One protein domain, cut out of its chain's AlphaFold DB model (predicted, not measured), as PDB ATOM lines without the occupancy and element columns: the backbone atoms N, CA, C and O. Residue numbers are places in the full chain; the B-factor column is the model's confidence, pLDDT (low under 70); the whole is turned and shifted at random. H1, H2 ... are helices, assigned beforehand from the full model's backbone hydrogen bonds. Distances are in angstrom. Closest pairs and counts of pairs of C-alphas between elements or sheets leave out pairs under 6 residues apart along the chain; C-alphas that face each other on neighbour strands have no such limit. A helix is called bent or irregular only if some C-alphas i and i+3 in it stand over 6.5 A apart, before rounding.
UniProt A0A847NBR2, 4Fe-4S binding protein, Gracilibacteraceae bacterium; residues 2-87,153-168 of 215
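AT A GLANCE: This is residues 2 to 87 and 153 to 168 of the 215 residues of the protein "4Fe-4S binding protein" of Gracilibacteraceae bacterium (UniProt A0A847NBR2). A long helix, H1, and the short H5 beyond its last residues make a long row, with H2, H3 and H4 gathered to one side. H2 folds back from H1 as a helical hairpin, H3 crosses H1, and residues 2 to 11 stick out. The printed part has 102 residues with five named helices, H1 to H5 in order, and no named strand; its class is all helix. It is compact, with a radius of gyration of the C-alphas of 14.1 A, and elongated, spanning 49 by 28 by 25 A.

IN THESE COORDINATES: H1, residues 6 to 25, is 28.2 A long and begins at C-alpha 6 (105.254, 207.982, 290.465). H2 is residues 30 to 42, 18.8 A; H3 is residues 48 to 61, 20.2 A, irregular, with C-alphas 49 and 52 7.4 A apart. H4 is residues 73 to 82, 14.5 A; H5 is residues 156 to 164, 12.9 A, ending at C-alpha 164 (124.065, 187.859, 265.176).

HOW THE PARTS SIT: H1 and H2 touch, opposite ways at a shallow tilt of 33 degrees, only just short of steep; their closest C-alphas, Val 23 and Glu 32, are 7.0 A apart. H1 touches H3 at a steep tilt of 63 degrees, the closest C-alphas being Phe 17 and Ser 61, 5.8 A. H2 touches H4 with residues 30 to 34 alone, closest at the C-alphas of Ser 30 and Ser 74, 4.4 A. H1 and H4 are apart. H1 and H5 only just touch, only at their ends, with 3 pairs of C-alphas within 8 A; the closest are Trp 25 and Ile 159, 6.3 A. Every O i to N i+4 pair is within hydrogen-bond range in H1 and H2, against 8 of 10 in H3, 4 of 6 in H4 and 4 of 5 in H5.

THE WHOLE: The two C-alphas farthest apart, Glu 2 and Lys 166, are 49.1 A apart. Residues 88 to 152 are not printed; C-alphas 87 and 153 are 11.0 A apart across the cut. The link from H3 to H4 is long, 11 residues. Confidence is under 70 at residues 2, 70 to 71 and 73 to 74.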
ATOM      1  N   GLU A   2      92.014 205.803 291.979       59.88
ATOM      2  CA  GLU A   2      93.402 205.644 292.452       59.88
ATOM      3  C   GLU A   2      94.248 206.850 292.026       59.88
ATOM      4  O   GLU A   2      94.123 207.346 290.901       59.88
ATOM      5  N   LYS A   3      95.075 207.358 292.945       74.88
ATOM      6  CA  LYS A   3      95.949 208.501 292.685       74.88
ATOM      7  C   LYS A   3      97.042 208.055 291.710       74.88
ATOM      8  O   LYS A   3      97.784 207.126 292.010       74.88
ATOM      9  N   LYS A   4      97.136 208.709 290.548       87.56
ATOM     10  CA  LYS A   4      98.220 208.479 289.581       87.56
ATOM     11  C   LYS A   4      99.510 209.087 290.135       87.56
ATOM     12  O   LYS A   4      99.727 210.288 290.015       87.56
ATOM     13  N   ASP A   5     100.315 208.272 290.799       90.56
ATOM     14  CA  ASP A   5     101.584 208.663 291.412       90.56
ATOM     15  C   ASP A   5     102.794 208.209 290.574       90.56
ATOM     16  O   ASP A   5     102.656 207.660 289.477       90.56
ATOM     17  N   ARG A   6     104.006 208.435 291.091       93.12
ATOM     18  CA  ARG A   6     105.254 207.982 290.465       93.12
ATOM     19  C   ARG A   6     105.232 206.500 290.094       93.12
ATOM     20  O   ARG A   6     105.612 206.144 288.982       93.12
ATOM     21  N   ASN A   7     104.807 205.643 291.021       93.06
ATOM     22  CA  ASN A   7     104.847 204.193 290.848       93.06
ATOM     23  C   ASN A   7     103.895 203.756 289.735       93.06
ATOM     24  O   ASN A   7     104.241 202.893 288.931       93.06
ATOM     25  N   PHE A   8     102.725 204.395 289.647       93.00
ATOM     26  CA  PHE A   8     101.771 204.174 288.567       93.00
ATOM     27  C   PHE A   8     102.386 204.451 287.185       93.00
ATOM     28  O   PHE A   8     102.299 203.606 286.289       93.00
ATOM     29  N   TYR A   9     103.024 205.609 286.994       93.94
ATOM     30  CA  TYR A   9     103.625 205.968 285.703       93.94
ATOM     31  C   TYR A   9     104.876 205.142 285.383       93.94
ATOM     32  O   TYR A   9     105.019 204.667 284.250       93.94
ATOM     33  N   GLN A  10     105.715 204.876 286.386       93.31
ATOM     34  CA  GLN A  10     106.914 204.056 286.236       93.31
ATOM     35  C   GLN A  10     106.581 202.615 285.847       93.31
ATOM     36  O   GLN A  10     107.180 202.074 284.916       93.31
ATOM     37  N   ALA A  11     105.593 201.996 286.502       92.69
ATOM     38  CA  ALA A  11     105.165 200.636 286.182       92.69
ATOM     39  C   ALA A  11     104.692 200.520 284.725       92.69
ATOM     40  O   ALA A  11     105.069 199.582 284.022       92.69
ATOM     41  N   ARG A  12     103.927 201.509 284.248       92.56
ATOM     42  CA  ARG A  12     103.454 201.582 282.858       92.56
ATOM     43  C   ARG A  12     104.609 201.727 281.862       92.56
ATOM     44  O   ARG A  12     104.668 200.983 280.886       92.56
ATOM     45  N   ARG A  13     105.571 202.620 282.130       93.12
ATOM     46  CA  ARG A  13     106.769 202.783 281.287       93.12
ATOM     47  C   ARG A  13     107.580 201.485 281.204       93.12
ATOM     48  O   ARG A  13     107.997 201.086 280.121       93.12
ATOM     49  N   MET A  14     107.774 200.802 282.332       93.06
ATOM     50  CA  MET A  14     108.509 199.533 282.384       93.06
ATOM     51  C   MET A  14     107.769 198.383 281.692       93.06
ATOM     52  O   MET A  14     108.409 197.509 281.107       93.06
ATOM     53  N   GLU A  15     106.435 198.387 281.696       92.62
ATOM     54  CA  GLU A  15     105.625 197.444 280.919       92.62
ATOM     55  C   GLU A  15     105.828 197.640 279.408       92.62
ATOM     56  O   GLU A  15     106.086 196.665 278.698       92.62
ATOM     57  N   VAL A  16     105.800 198.891 278.927       93.06
ATOM     58  CA  VAL A  16     106.107 199.227 277.524       93.06
ATOM     59  C   VAL A  16     107.500 198.732 277.147       93.06
ATOM     60  O   VAL A  16     107.648 198.014 276.157       93.06
ATOM     61  N   PHE A  17     108.505 199.051 277.964       94.38
ATOM     62  CA  PHE A  17     109.881 198.617 277.740       94.38
ATOM     63  C   PHE A  17     109.997 197.086 277.657       94.38
ATOM     64  O   PHE A  17     110.560 196.554 276.702       94.38
ATOM     65  N   LYS A  18     109.399 196.357 278.607       94.31
ATOM     66  CA  LYS A  18     109.408 194.886 278.635       94.31
ATOM     67  C   LYS A  18     108.794 194.275 277.376       94.31
ATOM     68  O   LYS A  18     109.348 193.325 276.818       94.31
ATOM     69  N   GLU A  19     107.644 194.779 276.941       92.94
ATOM     70  CA  GLU A  19     106.984 194.253 275.749       92.94
ATOM     71  C   GLU A  19     107.748 194.604 274.467       92.94
ATOM     72  O   GLU A  19     107.842 193.758 273.578       92.94
ATOM     73  N   LEU A  20     108.376 195.781 274.393       91.50
ATOM     74  CA  LEU A  20     109.262 196.134 273.281       91.50
ATOM     75  C   LEU A  20     110.485 195.220 273.210       91.50
ATOM     76  O   LEU A  20     110.775 194.684 272.142       91.50
ATOM     77  N   VAL A  21     111.154 194.967 274.341       92.19
ATOM     78  CA  VAL A  21     112.258 193.998 274.413       92.19
ATOM     79  C   VAL A  21     111.800 192.638 273.892       92.19
ATOM     80  O   VAL A  21     112.482 192.042 273.064       92.19
ATOM     81  N   ARG A  22     110.621 192.158 274.310       92.25
ATOM     82  CA  ARG A  22     110.063 190.882 273.840       92.25
ATOM     83  C   ARG A  22     109.811 190.874 272.329       92.25
ATOM     84  O   ARG A  22     110.146 189.882 271.683       92.25
ATOM     85  N   VAL A  23     109.211 191.923 271.770       90.56
ATOM     86  CA  VAL A  23     108.929 192.010 270.325       90.56
ATOM     87  C   VAL A  23     110.236 192.015 269.528       90.56
ATOM     88  O   VAL A  23     110.427 191.169 268.654       90.56
ATOM     89  N   LEU A  24     111.176 192.894 269.880       88.75
ATOM     90  CA  LEU A  24     112.446 193.033 269.163       88.75
ATOM     91  C   LEU A  24     113.334 191.789 269.303       88.75
ATOM     92  O   LEU A  24     113.932 191.333 268.328       88.75
ATOM     93  N   TRP A  25     113.376 191.170 270.488       89.88
ATOM     94  CA  TRP A  25     114.145 189.942 270.709       89.88
ATOM     95  C   TRP A  25     113.670 188.792 269.816       89.88
ATOM     96  O   TRP A  25     114.484 188.006 269.328       89.88
ATOM     97  N   ASN A  26     112.369 188.726 269.527       90.00
ATOM     98  CA  ASN A  26     111.777 187.712 268.654       90.00
ATOM     99  C   ASN A  26     111.790 188.092 267.162       90.00
ATOM    100  O   ASN A  26     111.233 187.362 266.353       90.00
ATOM    101  N   GLY A  27     112.483 189.174 266.779       84.50
ATOM    102  CA  GLY A  27     112.601 189.594 265.378       84.50
ATOM    103  C   GLY A  27     111.353 190.290 264.831       84.50
ATOM    104  O   GLY A  27     111.119 190.234 263.629       84.50
ATOM    105  N   GLY A  28     110.551 190.911 265.701       82.44
ATOM    106  CA  GLY A  28     109.398 191.704 265.282       82.44
ATOM    107  C   GLY A  28     109.786 192.895 264.400       82.44
ATOM    108  O   GLY A  28     110.887 193.436 264.507       82.44
ATOM    109  N   ASN A  29     108.853 193.293 263.542       79.31
ATOM    110  CA  ASN A  29     108.935 194.406 262.608       79.31
ATOM    111  C   ASN A  29     107.883 195.487 262.947       79.31
ATOM    112  O   ASN A  29     107.240 195.488 264.004       79.31
ATOM    113  N   SER A  30     107.716 196.444 262.034       78.06
ATOM    114  CA  SER A  30     106.800 197.588 262.136       78.06
ATOM    115  C   SER A  30     105.349 197.203 262.405       78.06
ATOM    116  O   SER A  30     104.624 197.944 263.074       78.06
ATOM    117  N   LYS A  31     104.908 196.037 261.930       82.44
ATOM    118  CA  LYS A  31     103.549 195.545 262.160       82.44
ATOM    119  C   LYS A  31     103.353 195.117 263.611       82.44
ATOM    120  O   LYS A  31     102.384 195.552 264.230       82.44
ATOM    121  N   GLU A  32     104.286 194.364 264.187       84.94
ATOM    122  CA  GLU A  32     104.170 193.857 265.558       84.94
ATOM    123  C   GLU A  32     104.226 194.984 266.599       84.94
ATOM    124  O   GLU A  32     103.557 194.893 267.630       84.94
ATOM    125  N   ILE A  33     104.950 196.084 266.349       81.25
ATOM    126  CA  ILE A  33     104.879 197.256 267.245       81.25
ATOM    127  C   ILE A  33     103.537 197.970 267.126       81.25
ATOM    128  O   ILE A  33     102.964 198.362 268.144       81.25
ATOM    129  N   ASN A  34     102.993 198.117 265.917       83.00
ATOM    130  CA  ASN A  34     101.650 198.671 265.765       83.00
ATOM    131  C   ASN A  34     100.620 197.825 266.530       83.00
ATOM    132  O   ASN A  34      99.826 198.369 267.300       83.00
ATOM    133  N   GLU A  35     100.691 196.500 266.416       87.31
ATOM    134  CA  GLU A  35      99.868 195.566 267.193       87.31
ATOM    135  C   GLU A  35     100.089 195.689 268.707       87.31
ATOM    136  O   GLU A  35      99.119 195.659 269.474       87.31
ATOM    137  N   LEU A  36     101.334 195.897 269.153       87.62
ATOM    138  CA  LEU A  36     101.661 196.135 270.559       87.62
ATOM    139  C   LEU A  36     100.875 197.324 271.122       87.62
ATOM    140  O   LEU A  36     100.308 197.217 272.210       87.62
ATOM    141  N   ILE A  37     100.776 198.429 270.383       85.38
ATOM    142  CA  ILE A  37     100.013 199.610 270.815       85.38
ATOM    143  C   ILE A  37      98.535 199.279 270.973       85.38
ATOM    144  O   ILE A  37      97.934 199.624 271.991       85.38
ATOM    145  N   TYR A  38      97.944 198.586 269.997       86.19
ATOM    146  CA  TYR A  38      96.547 198.164 270.088       86.19
ATOM    147  C   TYR A  38      96.316 197.243 271.290       86.19
ATOM    148  O   TYR A  38      95.326 197.403 272.004       86.19
ATOM    149  N   ARG A  39      97.243 196.319 271.560       89.25
ATOM    150  CA  ARG A  39      97.177 195.404 272.704       89.25
ATOM    151  C   ARG A  39      97.284 196.142 274.039       89.25
ATOM    152  O   ARG A  39      96.488 195.870 274.936       89.25
ATOM    153  N   LEU A  40      98.205 197.101 274.160       87.56
ATOM    154  CA  LEU A  40      98.369 197.919 275.366       87.56
ATOM    155  C   LEU A  40      97.143 198.805 275.626       87.56
ATOM    156  O   LEU A  40      96.689 198.889 276.765       87.56
ATOM    157  N   LEU A  41      96.532 199.377 274.584       86.88
ATOM    158  CA  LEU A  41      95.263 200.107 274.706       86.88
ATOM    159  C   LEU A  41      94.100 199.182 275.103       86.88
ATOM    160  O   LEU A  41      93.282 199.534 275.950       86.88
ATOM    161  N   LYS A  42      94.023 197.975 274.525       85.94
ATOM    162  CA  LYS A  42      92.960 197.000 274.827       85.94
ATOM    163  C   LYS A  42      93.069 196.421 276.238       85.94
ATOM    164  O   LYS A  42      92.049 196.074 276.824       85.94
ATOM    165  N   SER A  43      94.278 196.333 276.789       84.44
ATOM    166  CA  SER A  43      94.519 195.811 278.140       84.44
ATOM    167  C   SER A  43      93.903 196.661 279.265       84.44
ATOM    168  O   SER A  43      93.911 196.235 280.415       84.44
ATOM    169  N   GLY A  44      93.398 197.865 278.960       78.69
ATOM    170  CA  GLY A  44      92.868 198.806 279.952       78.69
ATOM    171  C   GLY A  44      93.950 199.567 280.726       78.69
ATOM    172  O   GLY A  44      93.630 200.441 281.523       78.69
ATOM    173  N   ARG A  45      95.236 199.282 280.465       79.94
ATOM    174  CA  ARG A  45      96.385 199.996 281.048       79.94
ATOM    175  C   ARG A  45      96.522 201.425 280.525       79.94
ATOM    176  O   ARG A  45      97.046 202.281 281.230       79.94
ATOM    177  N   TYR A  46      96.092 201.666 279.284       86.88
ATOM    178  CA  TYR A  46      96.094 202.973 278.631       86.88
ATOM    179  C   TYR A  46      94.709 203.282 278.076       86.88
ATOM    180  O   TYR A  46      94.111 202.458 277.384       86.88
ATOM    181  N   ASN A  47      94.237 204.502 278.309       86.94
ATOM    182  CA  ASN A  47      93.011 204.992 277.689       86.94
ATOM    183  C   ASN A  47      93.265 205.429 276.239       86.94
ATOM    184  O   ASN A  47      94.380 205.801 275.874       86.94
ATOM    185  N   LYS A  48      92.213 205.480 275.407       83.81
ATOM    186  CA  LYS A  48      92.316 205.987 274.022       83.81
ATOM    187  C   LYS A  48      92.890 207.409 273.952       83.81
ATOM    188  O   LYS A  48      93.630 207.714 273.020       83.81
ATOM    189  N   SER A  49      92.584 208.251 274.941       86.31
ATOM    190  CA  SER A  49      93.127 209.611 275.071       86.31
ATOM    191  C   SER A  49      94.618 209.645 275.430       86.31
ATOM    192  O   SER A  49      95.294 210.614 275.115       86.31
ATOM    193  N   GLU A  50      95.166 208.578 276.019       89.56
ATOM    194  CA  GLU A  50      96.580 208.471 276.410       89.56
ATOM    195  C   GLU A  50      97.459 207.885 275.284       89.56
ATOM    196  O   GLU A  50      98.627 207.561 275.498       89.56
ATOM    197  N   LYS A  51      96.929 207.765 274.055       88.00
ATOM    198  CA  LYS A  51      97.679 207.261 272.890       88.00
ATOM    199  C   LYS A  51      98.947 208.082 272.610       88.00
ATOM    200  O   LYS A  51      99.943 207.504 272.185       88.00
ATOM    201  N   GLY A  52      98.927 209.396 272.854       89.06
ATOM    202  CA  GLY A  52     100.102 210.269 272.714       89.06
ATOM    203  C   GLY A  52     101.234 209.895 273.676       89.06
ATOM    204  O   GLY A  52     102.357 209.657 273.234       89.06
ATOM    205  N   ILE A  53     100.901 209.712 274.960       91.56
ATOM    206  CA  ILE A  53     101.839 209.264 276.003       91.56
ATOM    207  C   ILE A  53     102.469 207.928 275.615       91.56
ATOM    208  O   ILE A  53     103.688 207.778 275.668       91.56
ATOM    209  N   LEU A  54     101.647 206.966 275.185       91.50
ATOM    210  CA  LEU A  54     102.124 205.641 274.795       91.50
ATOM    211  C   LEU A  54     103.116 205.709 273.622       91.50
ATOM    212  O   LEU A  54     104.165 205.075 273.675       91.50
ATOM    213  N   LYS A  55     102.821 206.511 272.590       90.00
ATOM    214  CA  LYS A  55     103.741 206.721 271.458       90.00
ATOM    215  C   LYS A  55     105.086 207.292 271.908       90.00
ATOM    216  O   LYS A  55     106.127 206.777 271.509       90.00
ATOM    217  N   LYS A  56     105.073 208.328 272.754       92.12
ATOM    218  CA  LYS A  56     106.302 208.934 273.289       92.12
ATOM    219  C   LYS A  56     107.110 207.925 274.108       92.12
ATOM    220  O   LYS A  56     108.306 207.793 273.886       92.12
ATOM    221  N   GLN A  57     106.463 207.159 274.988       93.25
ATOM    222  CA  GLN A  57     107.129 206.120 275.786       93.25
ATOM    223  C   GLN A  57     107.755 205.014 274.927       93.25
ATOM    224  O   GLN A  57     108.835 204.523 275.260       93.25
ATOM    225  N   ILE A  58     107.112 204.641 273.814       91.56
ATOM    226  CA  ILE A  58     107.689 203.704 272.843       91.56
ATOM    227  C   ILE A  58     108.954 204.294 272.216       91.56
ATOM    228  O   ILE A  58     109.981 203.627 272.220       91.56
ATOM    229  N   ARG A  59     108.918 205.549 271.749       90.44
ATOM    230  CA  ARG A  59     110.093 206.224 271.164       90.44
ATOM    231  C   ARG A  59     111.259 206.338 272.137       90.44
ATOM    232  O   ARG A  59     112.362 205.932 271.794       90.44
ATOM    233  N   ILE A  60     110.985 206.778 273.364       92.38
ATOM    234  CA  ILE A  60     111.966 206.835 274.459       92.38
ATOM    235  C   ILE A  60     112.611 205.465 274.687       92.38
ATOM    236  O   ILE A  60     113.826 205.363 274.826       92.38
ATOM    237  N   SER A  61     111.802 204.402 274.694       91.94
ATOM    238  CA  SER A  61     112.312 203.041 274.865       91.94
ATOM    239  C   SER A  61     113.162 202.597 273.672       91.94
ATOM    240  O   SER A  61     114.150 201.904 273.863       91.94
ATOM    241  N   LEU A  62     112.797 202.992 272.452       89.25
ATOM    242  CA  LEU A  62     113.512 202.652 271.218       89.25
ATOM    243  C   LEU A  62     114.799 203.463 270.987       89.25
ATOM    244  O   LEU A  62     115.479 203.207 269.996       89.25
ATOM    245  N   GLY A  63     115.145 204.414 271.857       89.69
ATOM    246  CA  GLY A  63     116.327 205.257 271.654       89.69
ATOM    247  C   GLY A  63     116.083 206.506 270.800       89.69
ATOM    248  O   GLY A  63     117.039 207.145 270.374       89.69
ATOM    249  N   LEU A  64     114.823 206.839 270.503       88.69
ATOM    250  CA  LEU A  64     114.444 207.870 269.530       88.69
ATOM    251  C   LEU A  64     113.983 209.160 270.205       88.69
ATOM    252  O   LEU A  64     113.374 209.121 271.275       88.69
ATOM    253  N   ASP A  65     114.162 210.287 269.510       88.88
ATOM    254  CA  ASP A  65     113.655 211.585 269.956       88.88
ATOM    255  C   ASP A  65     112.108 211.584 270.020       88.88
ATOM    256  O   ASP A  65     111.430 211.519 268.985       88.88
ATOM    257  N   PRO A  66     111.506 211.692 271.220       89.44
ATOM    258  CA  PRO A  66     110.054 211.679 271.386       89.44
ATOM    259  C   PRO A  66     109.349 212.918 270.811       89.44
ATOM    260  O   PRO A  66     108.123 212.887 270.654       89.44
ATOM    261  N   ARG A  67     110.084 213.987 270.469       86.88
ATOM    262  CA  ARG A  67     109.552 215.206 269.835       86.88
ATOM    263  C   ARG A  67     109.160 214.973 268.379       86.88
ATOM    264  O   ARG A  67     108.276 215.661 267.868       86.88
ATOM    265  N   ASN A  68     109.766 213.991 267.710       82.19
ATOM    266  CA  ASN A  68     109.466 213.693 266.315       82.19
ATOM    267  C   ASN A  68     108.149 212.908 266.190       82.19
ATOM    268  O   ASN A  68     108.123 211.681 266.150       82.19
ATOM    269  N   MET A  69     107.020 213.623 266.176       73.69
ATOM    270  CA  MET A  69     105.688 213.013 266.074       73.69
ATOM    271  C   MET A  69     105.154 212.845 264.651       73.69
ATOM    272  O   MET A  69     104.141 212.162 264.485       73.69
ATOM    273  N   ASN A  70     105.838 213.409 263.656       65.94
ATOM    274  CA  ASN A  70     105.399 213.410 262.259       65.94
ATOM    275  C   ASN A  70     105.773 212.125 261.508       65.94
ATOM    276  O   ASN A  70     105.222 211.866 260.441       65.94
ATOM    277  N   THR A  71     106.675 211.311 262.057       64.56
ATOM    278  CA  THR A  71     106.996 209.996 261.506       64.56
ATOM    279  C   THR A  71     105.925 208.979 261.878       64.56
ATOM    280  O   THR A  71     105.434 208.924 263.017       64.56
ATOM    281  N   GLU A  72     105.550 208.146 260.907       70.94
ATOM    282  CA  GLU A  72     104.828 206.927 261.228       70.94
ATOM    283  C   GLU A  72     105.691 206.046 262.128       70.94
ATOM    284  O   GLU A  72     106.897 205.910 261.946       70.94
ATOM    285  N   MET A  73     105.055 205.387 263.088       69.94
ATOM    286  CA  MET A  73     105.752 204.536 264.055       69.94
ATOM    287  C   MET A  73     106.329 203.262 263.428       69.94
ATOM    288  O   MET A  73     107.154 202.583 264.029       69.94
ATOM    289  N   SER A  74     105.905 202.951 262.204       68.69
ATOM    290  CA  SER A  74     106.531 201.952 261.347       68.69
ATOM    291  C   SER A  74     107.969 202.325 260.987       68.69
ATOM    292  O   SER A  74     108.830 201.452 261.042       68.69
ATOM    293  N   ALA A  75     108.230 203.600 260.686       72.75
ATOM    294  CA  ALA A  75     109.559 204.117 260.367       72.75
ATOM    295  C   ALA A  75     110.460 204.220 261.609       72.75
ATOM    296  O   ALA A  75     111.678 204.098 261.499       72.75
ATOM    297  N   ASP A  76     109.867 204.388 262.794       73.19
ATOM    298  CA  ASP A  76     110.600 204.481 264.061       73.19
ATOM    299  C   ASP A  76     111.398 203.193 264.357       73.19
ATOM    300  O   ASP A  76     112.500 203.259 264.890       73.19
ATOM    301  N   ILE A  77     110.908 202.013 263.965       71.19
ATOM    302  CA  ILE A  77     111.661 200.758 264.149       71.19
ATOM    303  C   ILE A  77     112.890 200.694 263.265       71.19
ATOM    304  O   ILE A  77     113.971 200.348 263.739       71.19
ATOM    305  N   ASP A  78     112.715 200.992 261.981       74.00
ATOM    306  CA  ASP A  78     113.818 200.962 261.030       74.00
ATOM    307  C   ASP A  78     114.869 201.996 261.435       74.00
ATOM    308  O   ASP A  78     116.063 201.706 261.404       74.00
ATOM    309  N   ALA A  79     114.436 203.167 261.913       75.44
ATOM    310  CA  ALA A  79     115.323 204.146 262.524       75.44
ATOM    311  C   ALA A  79     116.050 203.552 263.739       75.44
ATOM    312  O   ALA A  79     117.274 203.585 263.775       75.44
ATOM    313  N   ALA A  80     115.333 202.930 264.681       75.44
ATOM    314  CA  ALA A  80     115.916 202.356 265.894       75.44
ATOM    315  C   ALA A  80     116.939 201.239 265.619       75.44
ATOM    316  O   ALA A  80     117.940 201.133 266.326       75.44
ATOM    317  N   PHE A  81     116.732 200.418 264.585       71.69
ATOM    318  CA  PHE A  81     117.705 199.400 264.167       71.69
ATOM    319  C   PHE A  81     118.950 199.980 263.494       71.69
ATOM    320  O   PHE A  81     120.010 199.348 263.530       71.69
ATOM    321  N   ASN A  82     118.820 201.156 262.883       75.69
ATOM    322  CA  ASN A  82     119.903 201.863 262.209       75.69
ATOM    323  C   ASN A  82     120.552 202.945 263.089       75.69
ATOM    324  O   ASN A  82     121.471 203.620 262.630       75.69
ATOM    325  N   LEU A  83     120.117 203.102 264.343       71.88
ATOM    326  CA  LEU A  83     120.792 203.962 265.310       71.88
ATOM    327  C   LEU A  83     122.152 203.356 265.669       71.88
ATOM    328  O   LEU A  83     122.235 202.316 266.325       71.88
ATOM    329  N   ASP A  84     123.223 204.040 265.275       70.31
ATOM    330  CA  ASP A  84     124.572 203.738 265.761       70.31
ATOM    331  C   ASP A  84     124.777 204.224 267.204       70.31
ATOM    332  O   ASP A  84     125.533 203.614 267.960       70.31
ATOM    333  N   ARG A  85     124.105 205.323 267.570       72.94
ATOM    334  CA  ARG A  85     124.106 205.938 268.902       72.94
ATOM    335  C   ARG A  85     122.826 206.739 269.123       72.94
ATOM    336  O   ARG A  85     122.242 207.227 268.156       72.94
ATOM    337  N   ILE A  86     122.443 206.945 270.379       79.69
ATOM    338  CA  ILE A  86     121.393 207.915 270.725       79.69
ATOM    339  C   ILE A  86     121.875 209.353 270.478       79.69
ATOM    340  O   ILE A  86     123.017 209.710 270.781       79.69
ATOM    341  N   GLU A  87     120.976 210.193 269.965       80.75
ATOM    342  CA  GLU A  87     121.167 211.641 269.840       80.75
ATOM    343  C   GLU A  87     120.397 212.413 270.923       80.75
ATOM    344  O   GLU A  87     119.507 211.877 271.584       80.75
ATOM    345  N   ILE A 153     116.423 205.326 276.379       90.56
ATOM    346  CA  ILE A 153     117.007 203.996 276.591       90.56
ATOM    347  C   ILE A 153     117.780 203.523 275.354       90.56
ATOM    348  O   ILE A 153     117.235 203.469 274.254       90.56
ATOM    349  N   GLU A 154     119.024 203.070 275.551       88.56
ATOM    350  CA  GLU A 154     119.859 202.472 274.497       88.56
ATOM    351  C   GLU A 154     119.949 200.951 274.641       88.56
ATOM    352  O   GLU A 154     120.815 200.423 275.337       88.56
ATOM    353  N   PHE A 155     119.050 200.208 273.990       88.88
ATOM    354  CA  PHE A 155     119.104 198.738 274.041       88.88
ATOM    355  C   PHE A 155     118.957 198.038 272.690       88.88
ATOM    356  O   PHE A 155     119.362 196.881 272.554       88.88
ATOM    357  N   VAL A 156     118.404 198.712 271.680       87.56
ATOM    358  CA  VAL A 156     118.120 198.105 270.371       87.56
ATOM    359  C   VAL A 156     119.388 197.550 269.698       87.56
ATOM    360  O   VAL A 156     119.370 196.376 269.302       87.56
ATOM    361  N   PRO A 157     120.530 198.272 269.661       85.81
ATOM    362  CA  PRO A 157     121.763 197.739 269.074       85.81
ATOM    363  C   PRO A 157     122.280 196.478 269.783       85.81
ATOM    364  O   PRO A 157     122.832 195.580 269.142       85.81
ATOM    365  N   ILE A 158     122.055 196.363 271.098       89.06
ATOM    366  CA  ILE A 158     122.498 195.219 271.909       89.06
ATOM    367  C   ILE A 158     121.821 193.929 271.436       89.06
ATOM    368  O   ILE A 158     122.489 192.901 271.312       89.06
ATOM    369  N   ILE A 159     120.524 193.973 271.106       89.56
ATOM    370  CA  ILE A 159     119.788 192.801 270.604       89.56
ATOM    371  C   ILE A 159     120.450 192.256 269.337       89.56
ATOM    372  O   ILE A 159     120.674 191.047 269.230       89.56
ATOM    373  N   ARG A 160     120.819 193.140 268.402       84.25
ATOM    374  CA  ARG A 160     121.521 192.761 267.170       84.25
ATOM    375  C   ARG A 160     122.855 192.091 267.486       84.25
ATOM    376  O   ARG A 160     123.105 190.979 267.022       84.25
ATOM    377  N   TYR A 161     123.686 192.725 268.314       89.00
ATOM    378  CA  TYR A 161     125.009 192.196 268.655       89.00
ATOM    379  C   TYR A 161     124.941 190.817 269.322       89.00
ATOM    380  O   TYR A 161     125.734 189.935 268.989       89.00
ATOM    381  N   LEU A 162     123.970 190.602 270.213       92.12
ATOM    382  CA  LEU A 162     123.786 189.322 270.898       92.12
ATOM    383  C   LEU A 162     123.221 188.227 269.978       92.12
ATOM    384  O   LEU A 162     123.629 187.067 270.087       92.12
ATOM    385  N   LYS A 163     122.306 188.569 269.060       88.50
ATOM    386  CA  LYS A 163     121.664 187.592 268.164       88.50
ATOM    387  C   LYS A 163     122.520 187.202 266.964       88.50
ATOM    388  O   LYS A 163     122.510 186.033 266.589       88.50
ATOM    389  N   GLU A 164     123.256 188.141 266.369       87.44
ATOM    390  CA  GLU A 164     124.065 187.859 265.176       87.44
ATOM    391  C   GLU A 164     125.233 186.911 265.461       87.44
ATOM    392  O   GLU A 164     125.693 186.225 264.551       87.44
ATOM    393  N   LYS A 165     125.741 186.885 266.703       84.00
ATOM    394  CA  LYS A 165     126.863 186.035 267.153       84.00
ATOM    395  C   LYS A 165     128.127 186.101 266.275       84.00
ATOM    396  O   LYS A 165     129.013 185.263 266.415       84.00
ATOM    397  N   LYS A 166     128.258 187.121 265.418       89.94
ATOM    398  CA  LYS A 166     129.438 187.350 264.563       89.94
ATOM    399  C   LYS A 166     130.678 187.739 265.368       89.94
ATOM    400  O   LYS A 166     131.797 187.590 264.890       89.94
ATOM    401  N   ARG A 167     130.484 188.298 266.566       90.88
ATOM    402  CA  ARG A 167     131.544 188.787 267.455       90.88
ATOM    403  C   ARG A 167     131.195 188.459 268.899       90.88
ATOM    404  O   ARG A 167     130.026 188.313 269.249       90.88
ATOM    405  N   GLN A 168     132.215 188.354 269.742       94.69
ATOM    406  CA  GLN A 168     132.006 188.239 271.181       94.69
ATOM    407  C   GLN A 168     131.571 189.593 271.743       94.69
ATOM    408  O   GLN A 168     132.254 190.592 271.538       94.69
TER     409      GLN A 168